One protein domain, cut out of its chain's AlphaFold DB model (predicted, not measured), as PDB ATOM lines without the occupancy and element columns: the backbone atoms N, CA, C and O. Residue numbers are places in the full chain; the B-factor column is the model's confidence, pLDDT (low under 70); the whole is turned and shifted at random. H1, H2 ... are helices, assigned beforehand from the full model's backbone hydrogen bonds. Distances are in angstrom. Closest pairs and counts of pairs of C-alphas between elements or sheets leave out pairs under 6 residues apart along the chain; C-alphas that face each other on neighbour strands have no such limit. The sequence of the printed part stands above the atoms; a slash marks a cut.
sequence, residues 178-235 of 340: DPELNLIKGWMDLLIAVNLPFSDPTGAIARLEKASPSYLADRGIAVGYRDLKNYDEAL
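AT A GLANCE: This is residues 178 to 235 of the 340 residues of an uncharacterized protein of Cyanobacteria bacterium UBA11371 (UniProt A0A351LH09). Two long helices, H1 and H3, lie side by side and run the same way; shorter H2 packs on both, running back, and small H4 packs on H3, away from H1. The 58 printed residues hold four named helices, H1 to H4 in order, and no named strand: all helix, compact, radius of gyration of the C-alphas 10.3 A, flat, 28 by 23 by 12 A.

IN THESE COORDINATES: H1, residues 179 to 193, spans 20.1 A from C-alpha 179 at (40.669, -21.025, -14.467). H3, residues 214 to 227, spans 20.0 A. H2, residues 202 to 208, spans 9.9 A. H4, residues 231 to 235, spans 6.1 A to C-alpha 235 at (37.146, -42.946, -8.488).

HOW THE PARTS SIT: H1 touches H3, the hub, at a shallow tilt of 4 degrees; closest C-alphas, Trp 187 and Gly 220, 6.1 A. H1 and H2 form a helical hairpin, tilt 32 degrees, only just shallow; closest C-alphas, Gly 186 and Ala 204, 4.8 A. H2 and residues 217 to 221 of H3 touch in another; closest C-alphas, Leu 208 and Ala 217, 5.1 A. H4 touches H3 at residues 221 to 226 alone; closest C-alphas, Ala 222 and Ala 234, 4.1 A. H4 is apart from H1 and H2. Every O i to N i+4 pair is within hydrogen-bond range in H1, H2, H3 and H4.

THE WHOLE: The farthest C-alphas, Pro 197 and Pro 213, are 29.5 A apart. The printed part has no cut or long link; no printed residue is under pLDDT 70.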
ATOM      1  N   ASP A 178      41.837 -18.949 -18.585       97.62
ATOM      2  CA  ASP A 178      41.360 -18.473 -17.283       97.62
ATOM      3  C   ASP A 178      40.698 -19.612 -16.476       97.62
ATOM      4  O   ASP A 178      39.794 -20.281 -16.989       97.62
ATOM      5  N   PRO A 179      41.115 -19.856 -15.219       97.81
ATOM      6  CA  PRO A 179      40.669 -21.025 -14.467       97.81
ATOM      7  C   PRO A 179      39.217 -20.949 -13.979       97.81
ATOM      8  O   PRO A 179      38.586 -21.995 -13.840       97.81
ATOM      9  N   GLU A 180      38.680 -19.750 -13.726       97.75
ATOM     10  CA  GLU A 180      37.297 -19.541 -13.261       97.75
ATOM     11  C   GLU A 180      36.325 -19.767 -14.429       97.75
ATOM     12  O   GLU A 180      35.331 -20.489 -14.305       97.75
ATOM     13  N   LEU A 181      36.678 -19.237 -15.606       98.06
ATOM     14  CA  LEU A 181      35.991 -19.514 -16.866       98.06
ATOM     15  C   LEU A 181      36.045 -21.004 -17.224       98.06
ATOM     16  O   LEU A 181      35.012 -21.596 -17.538       98.06
ATOM     17  N   ASN A 182      37.228 -21.621 -17.161       98.25
ATOM     18  CA  ASN A 182      37.394 -23.039 -17.478       98.25
ATOM     19  C   ASN A 182      36.623 -23.943 -16.511       98.25
ATOM     20  O   ASN A 182      36.086 -24.962 -16.951       98.25
ATOM     21  N   LEU A 183      36.484 -23.553 -15.237       98.25
ATOM     22  CA  LEU A 183      35.649 -24.268 -14.274       98.25
ATOM     23  C   LEU A 183      34.174 -24.232 -14.687       98.25
ATOM     24  O   LEU A 183      33.540 -25.279 -14.803       98.25
ATOM     25  N   ILE A 184      33.632 -23.035 -14.930       96.81
ATOM     26  CA  ILE A 184      32.202 -22.835 -15.201       96.81
ATOM     27  C   ILE A 184      31.812 -23.385 -16.580       96.81
ATOM     28  O   ILE A 184      30.877 -24.184 -16.673       96.81
ATOM     29  N   LYS A 185      32.548 -23.026 -17.642       96.06
ATOM     30  CA  LYS A 185      32.285 -23.530 -18.998       96.06
ATOM     31  C   LYS A 185      32.522 -25.042 -19.081       96.06
ATOM     32  O   LYS A 185      31.693 -25.748 -19.640       96.06
ATOM     33  N   GLY A 186      33.574 -25.561 -18.441       96.06
ATOM     34  CA  GLY A 186      33.868 -26.999 -18.409       96.06
ATOM     35  C   GLY A 186      32.786 -27.827 -17.710       96.06
ATOM     36  O   GLY A 186      32.378 -28.860 -18.234       96.06
ATOM     37  N   TRP A 187      32.255 -27.358 -16.573       94.00
ATOM     38  CA  TRP A 187      31.129 -28.014 -15.894       94.00
ATOM     39  C   TRP A 187      29.848 -27.991 -16.740       94.00
ATOM     40  O   TRP A 187      29.123 -28.986 -16.766       94.00
ATOM     41  N   MET A 188      29.568 -26.880 -17.429       92.62
ATOM     42  CA  MET A 188      28.394 -26.741 -18.296       92.62
ATOM     43  C   MET A 188      28.482 -27.659 -19.523       92.62
ATOM     44  O   MET A 188      27.571 -28.455 -19.756       92.62
ATOM     45  N   ASP A 189      29.589 -27.588 -20.266       93.19
ATOM     46  CA  ASP A 189      29.821 -28.387 -21.471       93.19
ATOM     47  C   ASP A 189      29.810 -29.891 -21.138       93.19
ATOM     48  O   ASP A 189      29.185 -30.678 -21.849       93.19
ATOM     49  N   LEU A 190      30.410 -30.302 -20.009       93.81
ATOM     50  CA  LEU A 190      30.414 -31.700 -19.563       93.81
ATOM     51  C   LEU A 190      29.018 -32.186 -19.151       93.81
ATOM     52  O   LEU A 190      28.624 -33.294 -19.514       93.81
ATOM     53  N   LEU A 191      28.244 -31.367 -18.426       87.00
ATOM     54  CA  LEU A 191      26.870 -31.704 -18.039       87.00
ATOM     55  C   LEU A 191      25.968 -31.903 -19.266       87.00
ATOM     56  O   LEU A 191      25.113 -32.788 -19.257       87.00
ATOM     57  N   ILE A 192      26.168 -31.111 -20.320       87.50
ATOM     58  CA  ILE A 192      25.458 -31.265 -21.592       87.50
ATOM     59  C   ILE A 192      25.942 -32.531 -22.315       87.50
ATOM     60  O   ILE A 192      25.117 -33.368 -22.687       87.50
ATOM     61  N   ALA A 193      27.259 -32.729 -22.435       89.62
ATOM     62  CA  ALA A 193      27.840 -33.852 -23.167       89.62
ATOM     63  C   ALA A 193      27.436 -35.229 -22.611       89.62
ATOM     64  O   ALA A 193      27.141 -36.132 -23.386       89.62
ATOM     65  N   VAL A 194      27.341 -35.402 -21.285       87.00
ATOM     66  CA  VAL A 194      26.911 -36.691 -20.694       87.00
ATOM     67  C   VAL A 194      25.397 -36.949 -20.771       87.00
ATOM     68  O   VAL A 194      24.945 -38.022 -20.371       87.00
ATOM     69  N   ASN A 195      24.601 -35.993 -21.268       82.25
ATOM     70  CA  ASN A 195      23.144 -36.121 -21.420       82.25
ATOM     71  C   ASN A 195      22.655 -36.056 -22.882       82.25
ATOM     72  O   ASN A 195      21.486 -36.362 -23.127       82.25
ATOM     73  N   LEU A 196      23.512 -35.700 -23.848       80.56
ATOM     74  CA  LEU A 196      23.187 -35.689 -25.278       80.56
ATOM     75  C   LEU A 196      23.907 -36.824 -26.030       80.56
ATOM     76  O   LEU A 196      25.096 -37.051 -25.813       80.56
ATOM     77  N   PRO A 197      23.228 -37.543 -26.944       73.62
ATOM     78  CA  PRO A 197      23.896 -38.518 -27.795       73.62
ATOM     79  C   PRO A 197      24.847 -37.815 -28.776       73.62
ATOM     80  O   PRO A 197      24.556 -36.724 -29.262       73.62
ATOM     81  N   PHE A 198      25.959 -38.479 -29.102       73.31
ATOM     82  CA  PHE A 198      27.001 -38.023 -30.040       73.31
ATOM     83  C   PHE A 198      27.831 -36.795 -29.609       73.31
ATOM     84  O   PHE A 198      28.709 -36.378 -30.361       73.31
ATOM     85  N   SER A 199      27.627 -36.244 -28.410       81.38
ATOM     86  CA  SER A 199      28.541 -35.253 -27.828       81.38
ATOM     87  C   SER A 199      29.795 -35.920 -27.250       81.38
ATOM     88  O   SER A 199      29.695 -36.910 -26.528       81.38
ATOM     89  N   ASP A 200      30.975 -35.361 -27.533       83.06
ATOM     90  CA  ASP A 200      32.241 -35.808 -26.940       83.06
ATOM     91  C   ASP A 200      32.517 -35.071 -25.609       83.06
ATOM     92  O   ASP A 200      32.700 -33.851 -25.617       83.06
ATOM     93  N   PRO A 201      32.578 -35.768 -24.458       91.75
ATOM     94  CA  PRO A 201      32.922 -35.156 -23.174       91.75
ATOM     95  C   PRO A 201      34.413 -34.795 -23.047       91.75
ATOM     96  O   PRO A 201      34.769 -34.041 -22.140       91.75
ATOM     97  N   THR A 202      35.294 -35.310 -23.915       92.81
ATOM     98  CA  THR A 202      36.758 -35.179 -23.780       92.81
ATOM     99  C   THR A 202      37.208 -33.720 -23.791       92.81
ATOM    100  O   THR A 202      38.003 -33.319 -22.942       92.81
ATOM    101  N   GLY A 203      36.646 -32.889 -24.677       93.94
ATOM    102  CA  GLY A 203      36.948 -31.453 -24.721       93.94
ATOM    103  C   GLY A 203      36.551 -30.698 -23.445       93.94
ATOM    104  O   GLY A 203      37.266 -29.793 -23.016       93.94
ATOM    105  N   ALA A 204      35.454 -31.098 -22.794       95.06
ATOM    106  CA  ALA A 204      35.006 -30.492 -21.540       95.06
ATOM    107  C   ALA A 204      35.842 -30.961 -20.335       95.06
ATOM    108  O   ALA A 204      36.162 -30.162 -19.454       95.06
ATOM    109  N   ILE A 205      36.271 -32.228 -20.325       96.75
ATOM    110  CA  ILE A 205      37.205 -32.773 -19.325       96.75
ATOM    111  C   ILE A 205      38.568 -32.073 -19.436       96.75
ATOM    112  O   ILE A 205      39.034 -31.504 -18.453       96.75
ATOM    113  N   ALA A 206      39.143 -31.987 -20.640       96.62
ATOM    114  CA  ALA A 206      40.416 -31.299 -20.894       96.62
ATOM    115  C   ALA A 206      40.363 -29.772 -20.655       96.62
ATOM    116  O   ALA A 206      41.405 -29.115 -20.554       96.62
ATOM    117  N   ARG A 207      39.158 -29.188 -20.559       96.81
ATOM    118  CA  ARG A 207      38.941 -27.825 -20.055       96.81
ATOM    119  C   ARG A 207      38.975 -27.787 -18.525       96.81
ATOM    120  O   ARG A 207      39.674 -26.947 -17.963       96.81
ATOM    121  N   LEU A 208      38.268 -28.700 -17.855       97.81
ATOM    122  CA  LEU A 208      38.277 -28.812 -16.391       97.81
ATOM    123  C   LEU A 208      39.675 -29.124 -15.838       97.81
ATOM    124  O   LEU A 208      40.047 -28.564 -14.818       97.81
ATOM    125  N   GLU A 209      40.506 -29.909 -16.524       96.81
ATOM    126  CA  GLU A 209      41.903 -30.149 -16.114       96.81
ATOM    127  C   GLU A 209      42.765 -28.872 -16.030       96.81
ATOM    128  O   GLU A 209      43.816 -28.876 -15.389       96.81
ATOM    129  N   LYS A 210      42.309 -27.768 -16.639       96.56
ATOM    130  CA  LYS A 210      42.934 -26.433 -16.608       96.56
ATOM    131  C   LYS A 210      42.157 -25.431 -15.746       96.56
ATOM    132  O   LYS A 210      42.452 -24.236 -15.757       96.56
ATOM    133  N   ALA A 211      41.133 -25.901 -15.045       97.44
ATOM    134  CA  ALA A 211      40.342 -25.118 -14.116       97.44
ATOM    135  C   ALA A 211      40.928 -25.184 -12.700       97.44
ATOM    136  O   ALA A 211      41.645 -26.113 -12.327       97.44
ATOM    137  N   SER A 212      40.592 -24.191 -11.886       96.25
ATOM    138  CA  SER A 212      40.994 -24.112 -10.482       96.25
ATOM    139  C   SER A 212      39.850 -23.479  -9.674       96.25
ATOM    140  O   SER A 212      39.111 -22.680 -10.249       96.25
ATOM    141  N   PRO A 213      39.638 -23.844  -8.393       96.19
ATOM    142  CA  PRO A 213      40.442 -24.782  -7.609       96.19
ATOM    143  C   PRO A 213      40.283 -26.234  -8.081       96.19
ATOM    144  O   PRO A 213      39.182 -26.694  -8.395       96.19
ATOM    145  N   SER A 214      41.399 -26.965  -8.127       95.38
ATOM    146  CA  SER A 214      41.494 -28.292  -8.754       95.38
ATOM    147  C   SER A 214      40.507 -29.314  -8.187       95.38
ATOM    148  O   SER A 214      39.961 -30.111  -8.940       95.38
ATOM    149  N   TYR A 215      40.184 -29.252  -6.892       96.38
ATOM    150  CA  TYR A 215      39.220 -30.167  -6.274       96.38
ATOM    151  C   TYR A 215      37.787 -30.011  -6.825       96.38
ATOM    152  O   TYR A 215      37.039 -30.988  -6.852       96.38
ATOM    153  N   LEU A 216      37.391 -28.822  -7.308       97.06
ATOM    154  CA  LEU A 216      36.100 -28.624  -7.984       97.06
ATOM    155  C   LEU A 216      36.119 -29.087  -9.440       97.06
ATOM    156  O   LEU A 216      35.092 -29.553  -9.941       97.06
ATOM    157  N   ALA A 217      37.267 -28.972 -10.102       97.94
ATOM    158  CA  ALA A 217      37.475 -29.530 -11.428       97.94
ATOM    159  C   ALA A 217      37.415 -31.063 -11.388       97.94
ATOM    160  O   ALA A 217      36.579 -31.665 -12.059       97.94
ATOM    161  N   ASP A 218      38.212 -31.678 -10.513       98.62
ATOM    162  CA  ASP A 218      38.238 -33.121 -10.277       98.62
ATOM    163  C   ASP A 218      36.864 -33.655  -9.851       98.62
ATOM    164  O   ASP A 218      36.415 -34.682 -10.360       98.62
ATOM    165  N   ARG A 219      36.110 -32.922  -9.018       98.31
ATOM    166  CA  ARG A 219      34.715 -33.278  -8.710       98.31
ATOM    167  C   ARG A 219      33.807 -33.281  -9.944       98.31
ATOM    168  O   ARG A 219      32.945 -34.152 -10.054       98.31
ATOM    169  N   GLY A 220      33.976 -32.322 -10.855       96.44
ATOM    170  CA  GLY A 220      33.219 -32.248 -12.109       96.44
ATOM    171  C   GLY A 220      33.548 -33.397 -13.052       96.44
ATOM    172  O   GLY A 220      32.645 -34.083 -13.531       96.44
ATOM    173  N   ILE A 221      34.839 -33.674 -13.231       98.38
ATOM    174  CA  ILE A 221      35.336 -34.791 -14.040       98.38
ATOM    175  C   ILE A 221      34.843 -36.132 -13.461       98.38
ATOM    176  O   ILE A 221      34.322 -36.967 -14.201       98.38
ATOM    177  N   ALA A 222      34.884 -36.312 -12.135       98.50
ATOM    178  CA  ALA A 222      34.345 -37.495 -11.457       98.50
ATOM    179  C   ALA A 222      32.827 -37.670 -11.659       98.50
ATOM    180  O   ALA A 222      32.360 -38.786 -11.897       98.50
ATOM    181  N   VAL A 223      32.045 -36.582 -11.614       97.31
ATOM    182  CA  VAL A 223      30.604 -36.601 -11.936       97.31
ATOM    183  C   VAL A 223      30.364 -37.001 -13.396       97.31
ATOM    184  O   VAL A 223      29.487 -37.830 -13.652       97.31
ATOM    185  N   GLY A 224      31.155 -36.468 -14.331       95.69
ATOM    186  CA  GLY A 224      31.095 -36.824 -15.749       95.69
ATOM    187  C   GLY A 224      31.393 -38.302 -15.987       95.69
ATOM    188  O   GLY A 224      30.549 -39.023 -16.519       95.69
ATOM    189  N   TYR A 225      32.544 -38.797 -15.521       97.38
ATOM    190  CA  TYR A 225      32.920 -40.205 -15.673       97.38
ATOM    191  C   TYR A 225      31.942 -41.171 -14.986       97.38
ATOM    192  O   TYR A 225      31.635 -42.221 -15.555       97.38
ATOM    193  N   ARG A 226      31.373 -40.811 -13.823       96.75
ATOM    194  CA  ARG A 226      30.311 -41.594 -13.164       96.75
ATOM    195  C   ARG A 226      29.096 -41.765 -14.076       96.75
ATOM    196  O   ARG A 226      28.550 -42.863 -14.162       96.75
ATOM    197  N   ASP A 227      28.670 -40.704 -14.754       94.06
ATOM    198  CA  ASP A 227      27.472 -40.728 -15.601       94.06
ATOM    199  C   ASP A 227      27.739 -41.363 -16.978       94.06
ATOM    200  O   ASP A 227      26.879 -42.076 -17.497       94.06
ATOM    201  N   LEU A 228      28.975 -41.263 -17.479       93.44
ATOM    202  CA  LEU A 228      29.519 -42.067 -18.587       93.44
ATOM    203  C   LEU A 228      29.739 -43.552 -18.219       93.44
ATOM    204  O   LEU A 228      30.104 -44.353 -19.078       93.44
ATOM    205  N   LYS A 229      29.506 -43.943 -16.957       94.62
ATOM    206  CA  LYS A 229      29.712 -45.295 -16.392       94.62
ATOM    207  C   LYS A 229      31.171 -45.777 -16.368       94.62
ATOM    208  O   LYS A 229      31.428 -46.968 -16.166       94.62
ATOM    209  N   ASN A 230      32.124 -44.860 -16.525       96.31
ATOM    210  CA  ASN A 230      33.548 -45.104 -16.330       96.31
ATOM    211  C   ASN A 230      33.907 -44.910 -14.847       96.31
ATOM    212  O   ASN A 230      34.472 -43.897 -14.438       96.31
ATOM    213  N   TYR A 231      33.494 -45.868 -14.015       97.56
ATOM    214  CA  TYR A 231      33.606 -45.749 -12.558       97.56
ATOM    215  C   TYR A 231      35.054 -45.718 -12.057       97.56
ATOM    216  O   TYR A 231      35.310 -45.132 -11.011       97.56
ATOM    217  N   ASP A 232      35.993 -46.296 -12.804       97.62
ATOM    218  CA  ASP A 232      37.389 -46.410 -12.383       97.62
ATOM    219  C   ASP A 232      38.112 -45.051 -12.496       97.62
ATOM    220  O   ASP A 232      38.774 -44.628 -11.549       97.62
ATOM    221  N   GLU A 233      37.896 -44.291 -13.580       98.25
ATOM    222  CA  GLU A 233      38.352 -42.892 -13.662       98.25
ATOM    223  C   GLU A 233      37.559 -41.976 -12.713       98.25
ATOM    224  O   GLU A 233      38.135 -41.102 -12.063       98.25
ATOM    225  N   ALA A 234      36.249 -42.210 -12.553       98.62
ATOM    226  CA  ALA A 234      35.435 -41.455 -11.599       98.62
ATOM    227  C   ALA A 234      35.967 -41.572 -10.158       98.62
ATOM    228  O   ALA A 234      35.979 -40.578  -9.430       98.62
ATOM    229  N   LEU A 235      36.454 -42.759  -9.762       98.56
ATOM    230  CA  LEU A 235      37.146 -42.946  -8.488       98.56
ATOM    231  C   LEU A 235      38.443 -42.136  -8.421       98.56
ATOM    232  O   LEU A 235      38.602 -41.355  -7.488       98.56
TER     233      LEU A 235